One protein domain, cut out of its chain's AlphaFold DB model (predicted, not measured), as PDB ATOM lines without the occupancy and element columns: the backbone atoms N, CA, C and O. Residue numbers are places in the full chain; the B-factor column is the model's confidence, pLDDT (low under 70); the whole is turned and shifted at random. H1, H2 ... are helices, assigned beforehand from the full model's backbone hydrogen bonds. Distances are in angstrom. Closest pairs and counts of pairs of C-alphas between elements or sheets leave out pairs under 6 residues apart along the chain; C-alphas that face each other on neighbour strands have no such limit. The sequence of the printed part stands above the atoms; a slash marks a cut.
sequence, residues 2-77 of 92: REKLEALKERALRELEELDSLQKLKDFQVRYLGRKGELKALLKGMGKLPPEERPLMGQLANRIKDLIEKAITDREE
ATOM      1  N   ARG A   2     -12.317  12.638 -14.141       80.75
ATOM      2  CA  ARG A   2     -13.170  13.516 -14.950       80.75
ATOM      3  C   ARG A   2     -12.600  13.839 -16.338       80.75
ATOM      4  O   ARG A   2     -13.275  13.590 -17.326       80.75
ATOM      5  N   GLU A   3     -11.343  14.267 -16.421       86.31
ATOM      6  CA  GLU A   3     -10.688  14.579 -17.705       86.31
ATOM      7  C   GLU A   3     -10.642  13.382 -18.663       86.31
ATOM      8  O   GLU A   3     -10.816  13.544 -19.861       86.31
ATOM      9  N   LYS A   4     -10.478  12.153 -18.151       86.69
ATOM     10  CA  LYS A   4     -10.476  10.941 -18.992       86.69
ATOM     11  C   LYS A   4     -11.847  10.676 -19.609       86.69
ATOM     12  O   LYS A   4     -11.931  10.193 -20.731       86.69
ATOM     13  N   LEU A   5     -12.910  10.964 -18.861       86.00
ATOM     14  CA  LEU A   5     -14.284  10.839 -19.330       86.00
ATOM     15  C   LEU A   5     -14.612  11.917 -20.373       86.00
ATOM     16  O   LEU A   5     -15.180  11.599 -21.414       86.00
ATOM     17  N   GLU A   6     -14.218  13.165 -20.120       88.19
ATOM     18  CA  GLU A   6     -14.385  14.264 -21.080       88.19
ATOM     19  C   GLU A   6     -13.574  14.016 -22.365       88.19
ATOM     20  O   GLU A   6     -14.133  14.109 -23.456       88.19
ATOM     21  N   ALA A   7     -12.320  13.565 -22.258       90.44
ATOM     22  CA  ALA A   7     -11.497  13.192 -23.409       90.44
ATOM     23  C   ALA A   7     -12.100  12.024 -24.208       90.44
ATOM     24  O   ALA A   7     -12.092  12.043 -25.438       90.44
ATOM     25  N   LEU A   8     -12.663  11.016 -23.527       89.25
ATOM     26  CA  LEU A   8     -13.371   9.918 -24.188       89.25
ATOM     27  C   LEU A   8     -14.592  10.433 -24.957       89.25
ATOM     28  O   LEU A   8     -14.795  10.034 -26.098       89.25
ATOM     29  N   LYS A   9     -15.382  11.332 -24.358       88.62
ATOM     30  CA  LYS A   9     -16.521  11.970 -25.030       88.62
ATOM     31  C   LYS A   9     -16.066  12.723 -26.281       88.62
ATOM     32  O   LYS A   9     -16.650  12.527 -27.340       88.62
ATOM     33  N   GLU A  10     -15.057  13.584 -26.178       91.31
ATOM     34  CA  GLU A  10     -14.577  14.362 -27.328       91.31
ATOM     35  C   GLU A  10     -14.056  13.467 -28.449       91.31
ATOM     36  O   GLU A  10     -14.401  13.669 -29.613       91.31
ATOM     37  N   ARG A  11     -13.272  12.443 -28.102       91.25
ATOM     38  CA  ARG A  11     -12.778  11.464 -29.069       91.25
ATOM     39  C   ARG A  11     -13.922  10.707 -29.735       91.25
ATOM     40  O   ARG A  11     -13.923  10.570 -30.952       91.25
ATOM     41  N   ALA A  12     -14.895  10.257 -28.943       90.25
ATOM     42  CA  ALA A  12     -16.079   9.569 -29.429       90.25
ATOM     43  C   ALA A  12     -16.850  10.435 -30.437       90.25
ATOM     44  O   ALA A  12     -17.189   9.955 -31.510       90.25
ATOM     45  N   LEU A  13     -17.077  11.715 -30.130       89.19
ATOM     46  CA  LEU A  13     -17.773  12.634 -31.034       89.19
ATOM     47  C   LEU A  13     -16.998  12.869 -32.339       89.19
ATOM     48  O   LEU A  13     -17.599  12.808 -33.406       89.19
ATOM     49  N   ARG A  14     -15.675  13.064 -32.270       91.06
ATOM     50  CA  ARG A  14     -14.833  13.223 -33.470       91.06
ATOM     51  C   ARG A  14     -14.851  11.979 -34.352       91.06
ATOM     52  O   ARG A  14     -15.127  12.081 -35.540       91.06
ATOM     53  N   GLU A  15     -14.598  10.806 -33.771       90.56
ATOM     54  CA  GLU A  15     -14.626   9.545 -34.520       90.56
ATOM     55  C   GLU A  15     -16.005   9.329 -35.153       90.56
ATOM     56  O   GLU A  15     -16.079   8.910 -36.301       90.56
ATOM     57  N   LEU A  16     -17.087   9.681 -34.449       88.75
ATOM     58  CA  LEU A  16     -18.460   9.563 -34.933       88.75
ATOM     59  C   LEU A  16     -18.763  10.445 -36.157       88.75
ATOM     60  O   LEU A  16     -19.500  10.020 -37.052       88.75
ATOM     61  N   GLU A  17     -18.174  11.639 -36.234       87.38
ATOM     62  CA  GLU A  17     -18.264  12.511 -37.413       87.38
ATOM     63  C   GLU A  17     -17.571  11.909 -38.642       87.38
ATOM     64  O   GLU A  17     -18.080  12.052 -39.761       87.38
ATOM     65  N   GLU A  18     -16.473  11.177 -38.435       89.62
ATOM     66  CA  GLU A  18     -15.713  10.485 -39.486       89.62
ATOM     67  C   GLU A  18     -16.401   9.202 -39.986       89.62
ATOM     68  O   GLU A  18     -16.057   8.675 -41.048       89.62
ATOM     69  N   LEU A  19     -17.404   8.686 -39.265       90.19
ATOM     70  CA  LEU A  19     -18.124   7.479 -39.669       90.19
ATOM     71  C   LEU A  19     -19.003   7.738 -40.894       90.19
ATOM     72  O   LEU A  19     -19.971   8.498 -40.842       90.19
ATOM     73  N   ASP A  20     -18.723   7.029 -41.977       88.00
ATOM     74  CA  ASP A  20     -19.409   7.099 -43.272       88.00
ATOM     75  C   ASP A  20     -20.346   5.905 -43.533       88.00
ATOM     76  O   ASP A  20     -21.035   5.856 -44.551       88.00
ATOM     77  N   SER A  21     -20.386   4.927 -42.625       88.94
ATOM     78  CA  SER A  21     -21.117   3.677 -42.816       88.94
ATOM     79  C   SER A  21     -21.726   3.160 -41.519       88.94
ATOM     80  O   SER A  21     -21.110   3.208 -40.452       88.94
ATOM     81  N   LEU A  22     -22.923   2.580 -41.640       88.06
ATOM     82  CA  LEU A  22     -23.629   1.909 -40.544       88.06
ATOM     83  C   LEU A  22     -22.798   0.773 -39.925       88.06
ATOM     84  O   LEU A  22     -22.921   0.504 -38.735       88.06
ATOM     85  N   GLN A  23     -21.937   0.121 -40.716       89.38
ATOM     86  CA  GLN A  23     -21.043  -0.923 -40.211       89.38
ATOM     87  C   GLN A  23     -20.033  -0.337 -39.216       89.38
ATOM     88  O   GLN A  23     -19.960  -0.794 -38.078       89.38
ATOM     89  N   LYS A  24     -19.335   0.740 -39.613       91.00
ATOM     90  CA  LYS A  24     -18.360   1.422 -38.751       91.00
ATOM     91  C   LYS A  24     -19.027   2.007 -37.501       91.00
ATOM     92  O   LYS A  24     -18.435   1.993 -36.430       91.00
ATOM     93  N   LEU A  25     -20.276   2.470 -37.619       90.44
ATOM     94  CA  LEU A  25     -21.068   2.953 -36.486       90.44
ATOM     95  C   LEU A  25     -21.388   1.865 -35.459       90.44
ATOM     96  O   LEU A  25     -21.256   2.106 -34.259       90.44
ATOM     97  N   LYS A  26     -21.741   0.657 -35.904       90.06
ATOM     98  CA  LYS A  26     -21.925  -0.482 -34.995       90.06
ATOM     99  C   LYS A  26     -20.621  -0.877 -34.310       90.06
ATOM    100  O   LYS A  26     -20.615  -1.091 -33.098       90.06
ATOM    101  N   ASP A  27     -19.519  -0.927 -35.055       91.19
ATOM    102  CA  ASP A  27     -18.203  -1.247 -34.490       91.19
ATOM    103  C   ASP A  27     -17.785  -0.204 -33.444       91.19
ATOM    104  O   ASP A  27     -17.341  -0.551 -32.345       91.19
ATOM    105  N   PHE A  28     -18.025   1.076 -33.738       91.94
ATOM    106  CA  PHE A  28     -17.842   2.182 -32.807       91.94
ATOM    107  C   PHE A  28     -18.694   2.008 -31.538       91.94
ATOM    108  O   PHE A  28     -18.164   2.039 -30.425       91.94
ATOM    109  N   GLN A  29     -19.994   1.729 -31.675       90.69
ATOM    110  CA  GLN A  29     -20.885   1.499 -30.533       90.69
ATOM    111  C   GLN A  29     -20.363   0.377 -29.624       90.69
ATOM    112  O   GLN A  29     -20.313   0.530 -28.403       90.69
ATOM    113  N   VAL A  30     -19.924  -0.745 -30.199       91.06
ATOM    114  CA  VAL A  30     -19.377  -1.873 -29.433       91.06
ATOM    115  C   VAL A  30     -18.057  -1.499 -28.752       91.06
ATOM    116  O   VAL A  30     -17.842  -1.868 -27.594       91.06
ATOM    117  N   ARG A  31     -17.188  -0.740 -29.423       90.69
ATOM    118  CA  ARG A  31     -15.893  -0.312 -28.880       90.69
ATOM    119  C   ARG A  31     -16.028   0.641 -27.689       90.69
ATOM    120  O   ARG A  31     -15.275   0.507 -26.726       90.69
ATOM    121  N   TYR A  32     -16.987   1.563 -27.711       90.69
ATOM    122  CA  TYR A  32     -17.160   2.546 -26.633       90.69
ATOM    123  C   TYR A  32     -18.151   2.087 -25.558       90.69
ATOM    124  O   TYR A  32     -17.831   2.129 -24.367       90.69
ATOM    125  N   LEU A  33     -19.331   1.610 -25.965       88.25
ATOM    126  CA  LEU A  33     -20.456   1.272 -25.081       88.25
ATOM    127  C   LEU A  33     -20.606  -0.231 -24.814       88.25
ATOM    128  O   LEU A  33     -21.376  -0.638 -23.939       88.25
ATOM    129  N   GLY A  34     -19.888  -1.078 -25.551       87.38
ATOM    130  CA  GLY A  34     -20.008  -2.526 -25.430       87.38
ATOM    131  C   GLY A  34     -19.599  -3.066 -24.058       87.38
ATOM    132  O   GLY A  34     -19.084  -2.376 -23.177       87.38
ATOM    133  N   ARG A  35     -19.790  -4.376 -23.860       79.69
ATOM    134  CA  ARG A  35     -19.502  -5.045 -22.574       79.69
ATOM    135  C   ARG A  35     -18.048  -4.893 -22.106       79.69
ATOM    136  O   ARG A  35     -17.813  -4.896 -20.899       79.69
ATOM    137  N   LYS A  36     -17.111  -4.757 -23.048       78.31
ATOM    138  CA  LYS A  36     -15.682  -4.479 -22.821       78.31
ATOM    139  C   LYS A  36     -15.273  -3.087 -23.323       78.31
ATOM    140  O   LYS A  36     -14.093  -2.856 -23.550       78.31
ATOM    141  N   GLY A  37     -16.240  -2.197 -23.536       85.31
ATOM    142  CA  GLY A  37     -15.985  -0.902 -24.142       85.31
ATOM    143  C   GLY A  37     -15.184   0.032 -23.242       85.31
ATOM    144  O   GLY A  37     -15.138  -0.145 -22.018       85.31
ATOM    145  N   GLU A  38     -14.569   1.038 -23.856       88.12
ATOM    146  CA  GLU A  38     -13.695   2.003 -23.181       88.12
ATOM    147  C   GLU A  38     -14.410   2.709 -22.007       88.12
ATOM    148  O   GLU A  38     -13.839   2.849 -20.921       88.12
ATOM    149  N   LEU A  39     -15.703   3.034 -22.154       87.25
ATOM    150  CA  LEU A  39     -16.495   3.644 -21.082       87.25
ATOM    151  C   LEU A  39     -16.690   2.694 -19.890       87.25
ATOM    152  O   LEU A  39     -16.539   3.093 -18.734       87.25
ATOM    153  N   LYS A  40     -16.975   1.410 -20.149       85.75
ATOM    154  CA  LYS A  40     -17.103   0.389 -19.095       85.75
ATOM    155  C   LYS A  40     -15.772   0.115 -18.398       85.75
ATOM    156  O   LYS A  40     -15.761  -0.135 -17.193       85.75
ATOM    157  N   ALA A  41     -14.662   0.160 -19.131       87.69
ATOM    158  CA  ALA A  41     -13.327   0.028 -18.558       87.69
ATOM    159  C   ALA A  41     -13.006   1.197 -17.611       87.69
ATOM    160  O   ALA A  41     -12.543   0.969 -16.492       87.69
ATOM    161  N   LEU A  42     -13.339   2.432 -18.007       85.12
ATOM    162  CA  LEU A  42     -13.222   3.614 -17.149       85.12
ATOM    163  C   LEU A  42     -14.102   3.500 -15.897       85.12
ATOM    164  O   LEU A  42     -13.613   3.713 -14.789       85.12
ATOM    165  N   LEU A  43     -15.365   3.092 -16.048       82.25
ATOM    166  CA  LEU A  43     -16.286   2.871 -14.927       82.25
ATOM    167  C   LEU A  43     -15.746   1.847 -13.918       82.25
ATOM    168  O   LEU A  43     -15.796   2.089 -12.715       82.25
ATOM    169  N   LYS A  44     -15.156   0.735 -14.377       83.44
ATOM    170  CA  LYS A  44     -14.493  -0.232 -13.482       83.44
ATOM    171  C   LYS A  44     -13.324   0.389 -12.710       83.44
ATOM    172  O   LYS A  44     -13.094   0.037 -11.555       83.44
ATOM    173  N   GLY A  45     -12.616   1.341 -13.320       80.75
ATOM    174  CA  GLY A  45     -11.561   2.119 -12.670       80.75
ATOM    175  C   GLY A  45     -12.052   3.026 -11.534       80.75
ATOM    176  O   GLY A  45     -11.260   3.361 -10.652       80.75
ATOM    177  N   MET A  46     -13.347   3.371 -11.490       79.25
ATOM    178  CA  MET A  46     -13.930   4.208 -10.428       79.25
ATOM    179  C   MET A  46     -13.951   3.535  -9.057       79.25
ATOM    180  O   MET A  46     -14.071   4.226  -8.048       79.25
ATOM    181  N   GLY A  47     -13.771   2.213  -8.985       77.25
ATOM    182  CA  GLY A  47     -13.620   1.511  -7.709       77.25
ATOM    183  C   GLY A  47     -12.455   2.041  -6.861       77.25
ATOM    184  O   GLY A  47     -12.479   1.892  -5.644       77.25
ATOM    185  N   LYS A  48     -11.475   2.716  -7.476       80.00
ATOM    186  CA  LYS A  48     -10.330   3.332  -6.788       80.00
ATOM    187  C   LYS A  48     -10.589   4.756  -6.279       80.00
ATOM    188  O   LYS A  48      -9.723   5.307  -5.613       80.00
ATOM    189  N   LEU A  49     -11.731   5.360  -6.614       80.94
ATOM    190  CA  LEU A  49     -12.073   6.713  -6.175       80.94
ATOM    191  C   LEU A  49     -12.650   6.718  -4.754       80.94
ATOM    192  O   LEU A  49     -13.308   5.738  -4.370       80.94
ATOM    193  N   PRO A  50     -12.461   7.825  -4.011       85.00
ATOM    194  CA  PRO A  50     -13.086   8.017  -2.711       85.00
ATOM    195  C   PRO A  50     -14.620   7.972  -2.823       85.00
ATOM    196  O   PRO A  50     -15.183   8.353  -3.855       85.00
ATOM    197  N   PRO A  51     -15.318   7.485  -1.780       84.25
ATOM    198  CA  PRO A  51     -16.763   7.251  -1.807       84.25
ATOM    199  C   PRO A  51     -17.588   8.505  -2.120       84.25
ATOM    200  O   PRO A  51     -18.638   8.387  -2.743       84.25
ATOM    201  N   GLU A  52     -17.082   9.681  -1.766       86.06
ATOM    202  CA  GLU A  52     -17.694  10.988  -2.033       86.06
ATOM    203  C   GLU A  52     -17.694  11.348  -3.531       86.06
ATOM    204  O   GLU A  52     -18.654  11.919  -4.043       86.06
ATOM    205  N   GLU A  53     -16.654  10.952  -4.272       84.25
ATOM    206  CA  GLU A  53     -16.531  11.233  -5.709       84.25
ATOM    207  C   GLU A  53     -17.212  10.180  -6.591       84.25
ATOM    208  O   GLU A  53     -17.580  10.461  -7.735       84.25
ATOM    209  N   ARG A  54     -17.403   8.958  -6.080       84.50
ATOM    210  CA  ARG A  54     -18.054   7.857  -6.811       84.50
ATOM    211  C   ARG A  54     -19.428   8.221  -7.397       84.50
ATOM    212  O   ARG A  54     -19.615   7.956  -8.585       84.50
ATOM    213  N   PRO A  55     -20.386   8.810  -6.650       87.25
ATOM    214  CA  PRO A  55     -21.694   9.160  -7.205       87.25
ATOM    215  C   PRO A  55     -21.607  10.270  -8.260       87.25
ATOM    216  O   PRO A  55     -22.225  10.145  -9.316       87.25
ATOM    217  N   LEU A  56     -20.787  11.302  -8.032       87.00
ATOM    218  CA  LEU A  56     -20.546  12.377  -9.002       87.00
ATOM    219  C   LEU A  56     -19.965  11.831 -10.312       87.00
ATOM    220  O   LEU A  56     -20.433  12.167 -11.401       87.00
ATOM    221  N   MET A  57     -18.970  10.947 -10.220       86.94
ATOM    222  CA  MET A  57     -18.355  10.350 -11.402       86.94
ATOM    223  C   MET A  57     -19.281   9.348 -12.094       86.94
ATOM    224  O   MET A  57     -19.322   9.319 -13.323       86.94
ATOM    225  N   GLY A  58     -20.070   8.579 -11.341       87.31
ATOM    226  CA  GLY A  58     -21.092   7.690 -11.894       87.31
ATOM    227  C   GLY A  58     -22.154   8.452 -12.691       87.31
ATOM    228  O   GLY A  58     -22.479   8.057 -13.810       87.31
ATOM    229  N   GLN A  59     -22.632   9.586 -12.169       89.75
ATOM    230  CA  GLN A  59     -23.550  10.471 -12.894       89.75
ATOM    231  C   GLN A  59     -22.916  11.025 -14.170       89.75
ATOM    232  O   GLN A  59     -23.544  10.990 -15.228       89.75
ATOM    233  N   LEU A  60     -21.666  11.494 -14.100       89.19
ATOM    234  CA  LEU A  60     -20.955  12.004 -15.271       89.19
ATOM    235  C   LEU A  60     -20.784  10.920 -16.345       89.19
ATOM    236  O   LEU A  60     -21.024  11.174 -17.523       89.19
ATOM    237  N   ALA A  61     -20.403   9.707 -15.948       87.81
ATOM    238  CA  ALA A  61     -20.229   8.594 -16.869       87.81
ATOM    239  C   ALA A  61     -21.553   8.139 -17.496       87.81
ATOM    240  O   ALA A  61     -21.580   7.893 -18.699       87.81
ATOM    241  N   ASN A  62     -22.648   8.089 -16.729       89.88
ATOM    242  CA  ASN A  62     -23.984   7.847 -17.282       89.88
ATOM    243  C   ASN A  62     -24.390   8.956 -18.258       89.88
ATOM    244  O   ASN A  62     -24.844   8.669 -19.357       89.88
ATOM    245  N   ARG A  63     -24.138  10.225 -17.924       90.88
ATOM    246  CA  ARG A  63     -24.436  11.343 -18.825       90.88
ATOM    247  C   ARG A  63     -23.652  11.254 -20.134       90.88
ATOM    248  O   ARG A  63     -24.200  11.525 -21.196       90.88
ATOM    249  N   ILE A  64     -22.378  10.871 -20.075       90.19
ATOM    250  CA  ILE A  64     -21.547  10.661 -21.270       90.19
ATOM    251  C   ILE A  64     -22.032   9.453 -22.069       90.19
ATOM    252  O   ILE A  64     -22.087   9.537 -23.292       90.19
ATOM    253  N   LYS A  65     -22.427   8.366 -21.393       88.75
ATOM    254  CA  LYS A  65     -23.059   7.203 -22.021       88.75
ATOM    255  C   LYS A  65     -24.256   7.634 -22.866       88.75
ATOM    256  O   LYS A  65     -24.280   7.352 -24.059       88.75
ATOM    257  N   ASP A  66     -25.187   8.362 -22.256       91.50
ATOM    258  CA  ASP A  66     -26.423   8.799 -22.903       91.50
ATOM    259  C   ASP A  66     -26.144   9.770 -24.058       91.50
ATOM    260  O   ASP A  66     -26.782   9.691 -25.105       91.50
ATOM    261  N   LEU A  67     -25.166  10.670 -23.902       90.75
ATOM    262  CA  LEU A  67     -24.739  11.573 -24.975       90.75
ATOM    263  C   LEU A  67     -24.182  10.807 -26.181       90.75
ATOM    264  O   LEU A  67     -24.531  11.130 -27.313       90.75
ATOM    265  N   ILE A  68     -23.338   9.799 -25.946       89.38
ATOM    266  CA  ILE A  68     -22.771   8.970 -27.017       89.38
ATOM    267  C   ILE A  68     -23.871   8.123 -27.668       89.38
ATOM    268  O   ILE A  68     -23.914   8.039 -28.890       89.38
ATOM    269  N   GLU A  69     -24.787   7.533 -26.892       90.12
ATOM    270  CA  GLU A  69     -25.927   6.769 -27.428       90.12
ATOM    271  C   GLU A  69     -26.828   7.630 -28.320       90.12
ATOM    272  O   GLU A  69     -27.199   7.197 -29.414       90.12
ATOM    273  N   LYS A  70     -27.132   8.862 -27.896       91.50
ATOM    274  CA  LYS A  70     -27.892   9.814 -28.718       91.50
ATOM    275  C   LYS A  70     -27.146  10.171 -29.998       91.50
ATOM    276  O   LYS A  70     -27.710  10.023 -31.072       91.50
ATOM    277  N   ALA A  71     -25.867  10.533 -29.898       90.50
ATOM    278  CA  ALA A  71     -25.059  10.876 -31.066       90.50
ATOM    279  C   ALA A  71     -24.957   9.711 -32.070       90.50
ATOM    280  O   ALA A  71     -25.016   9.926 -33.278       90.50
ATOM    281  N   ILE A  72     -24.844   8.471 -31.578       89.25
ATOM    282  CA  ILE A  72     -24.874   7.261 -32.411       89.25
ATOM    283  C   ILE A  72     -26.215   7.131 -33.116       89.25
ATOM    284  O   ILE A  72     -26.220   6.944 -34.326       89.25
ATOM    285  N   THR A  73     -27.323   7.250 -32.387       89.94
ATOM    286  CA  THR A  73     -28.671   7.145 -32.964       89.94
ATOM    287  C   THR A  73     -28.886   8.203 -34.050       89.94
ATOM    288  O   THR A  73     -29.269   7.863 -35.169       89.94
ATOM    289  N   ASP A  74     -28.534   9.460 -33.769       90.50
ATOM    290  CA  ASP A  74     -28.653  10.567 -34.723       90.50
ATOM    291  C   ASP A  74     -27.792  10.312 -35.972       90.50
ATOM    292  O   ASP A  74     -28.237  10.478 -37.112       90.50
ATOM    293  N   ARG A  75     -26.549   9.846 -35.786       89.50
ATOM    294  CA  ARG A  75     -25.656   9.516 -36.904       89.50
ATOM    295  C   ARG A  75     -26.150   8.313 -37.695       89.50
ATOM    296  O   ARG A  75     -26.010   8.309 -38.918       89.50
ATOM    297  N   GLU A  76     -26.719   7.311 -37.033       90.00
ATOM    298  CA  GLU A  76     -27.322   6.144 -37.676       90.00
ATOM    299  C   GLU A  76     -28.428   6.579 -38.623       90.00
ATOM    300  O   GLU A  76     -28.450   6.170 -39.785       90.00
ATOM    301  N   GLU A  77     -29.311   7.452 -38.147       89.00
ATOM    302  CA  GLU A  77     -30.417   7.974 -38.930       89.00
ATOM    303  C   GLU A  77     -29.920   8.798 -40.120       89.00
ATOM    304  O   GLU A  77     -30.348   8.550 -41.246       89.00
TER     305      GLU A  77
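This is residues 2 to 77 of the 92 residues of the protein "Phe_tRNA-synt_N domain-containing protein" of Aquificae bacterium (UniProt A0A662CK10). A slim bundle of three columns: H4 and H1 lie side by side, and H2 and H3, nearly end to end, make the third. The 76 printed residues have four named helices, H1 to H4 in order, all helix. The whole is compact, radius of gyration of the C-alphas 12.9 A, a rod spanning 41 by 18 by 16 A.

H4, residues 53 to 77, is 36.2 A long, ending at C-alpha 77 (-30.417, 7.974, -38.930). H1, residues 2 to 18, is 24.9 A long, from C-alpha 2 (-13.170, 13.516, -14.950). H2 is residues 22 to 33, 15.8 A; H3 is 38 to 48, 16.8 A.

H4 touches H1, the same way at a shallow tilt of 4 degrees; closest C-alphas, Lys 9 and Ile 64, 6.4 A. H4 touches H2 with residues 65 to 76 alone; closest C-alphas, Leu 22 and Glu 76, 6.3 A. H2 and H3 touch only at the corner; closest C-alphas, Tyr 32 and Glu 38, 4.9 A. Every O i to N i+4 pair is within hydrogen-bond range in H1, H2 and H4; in H3, 5 of 7.

The farthest C-alphas, Ser 21 and Glu 52, are 41.6 A apart. The printed part has no cut, its links are tight, and no printed residue is under 70 in pLDDT.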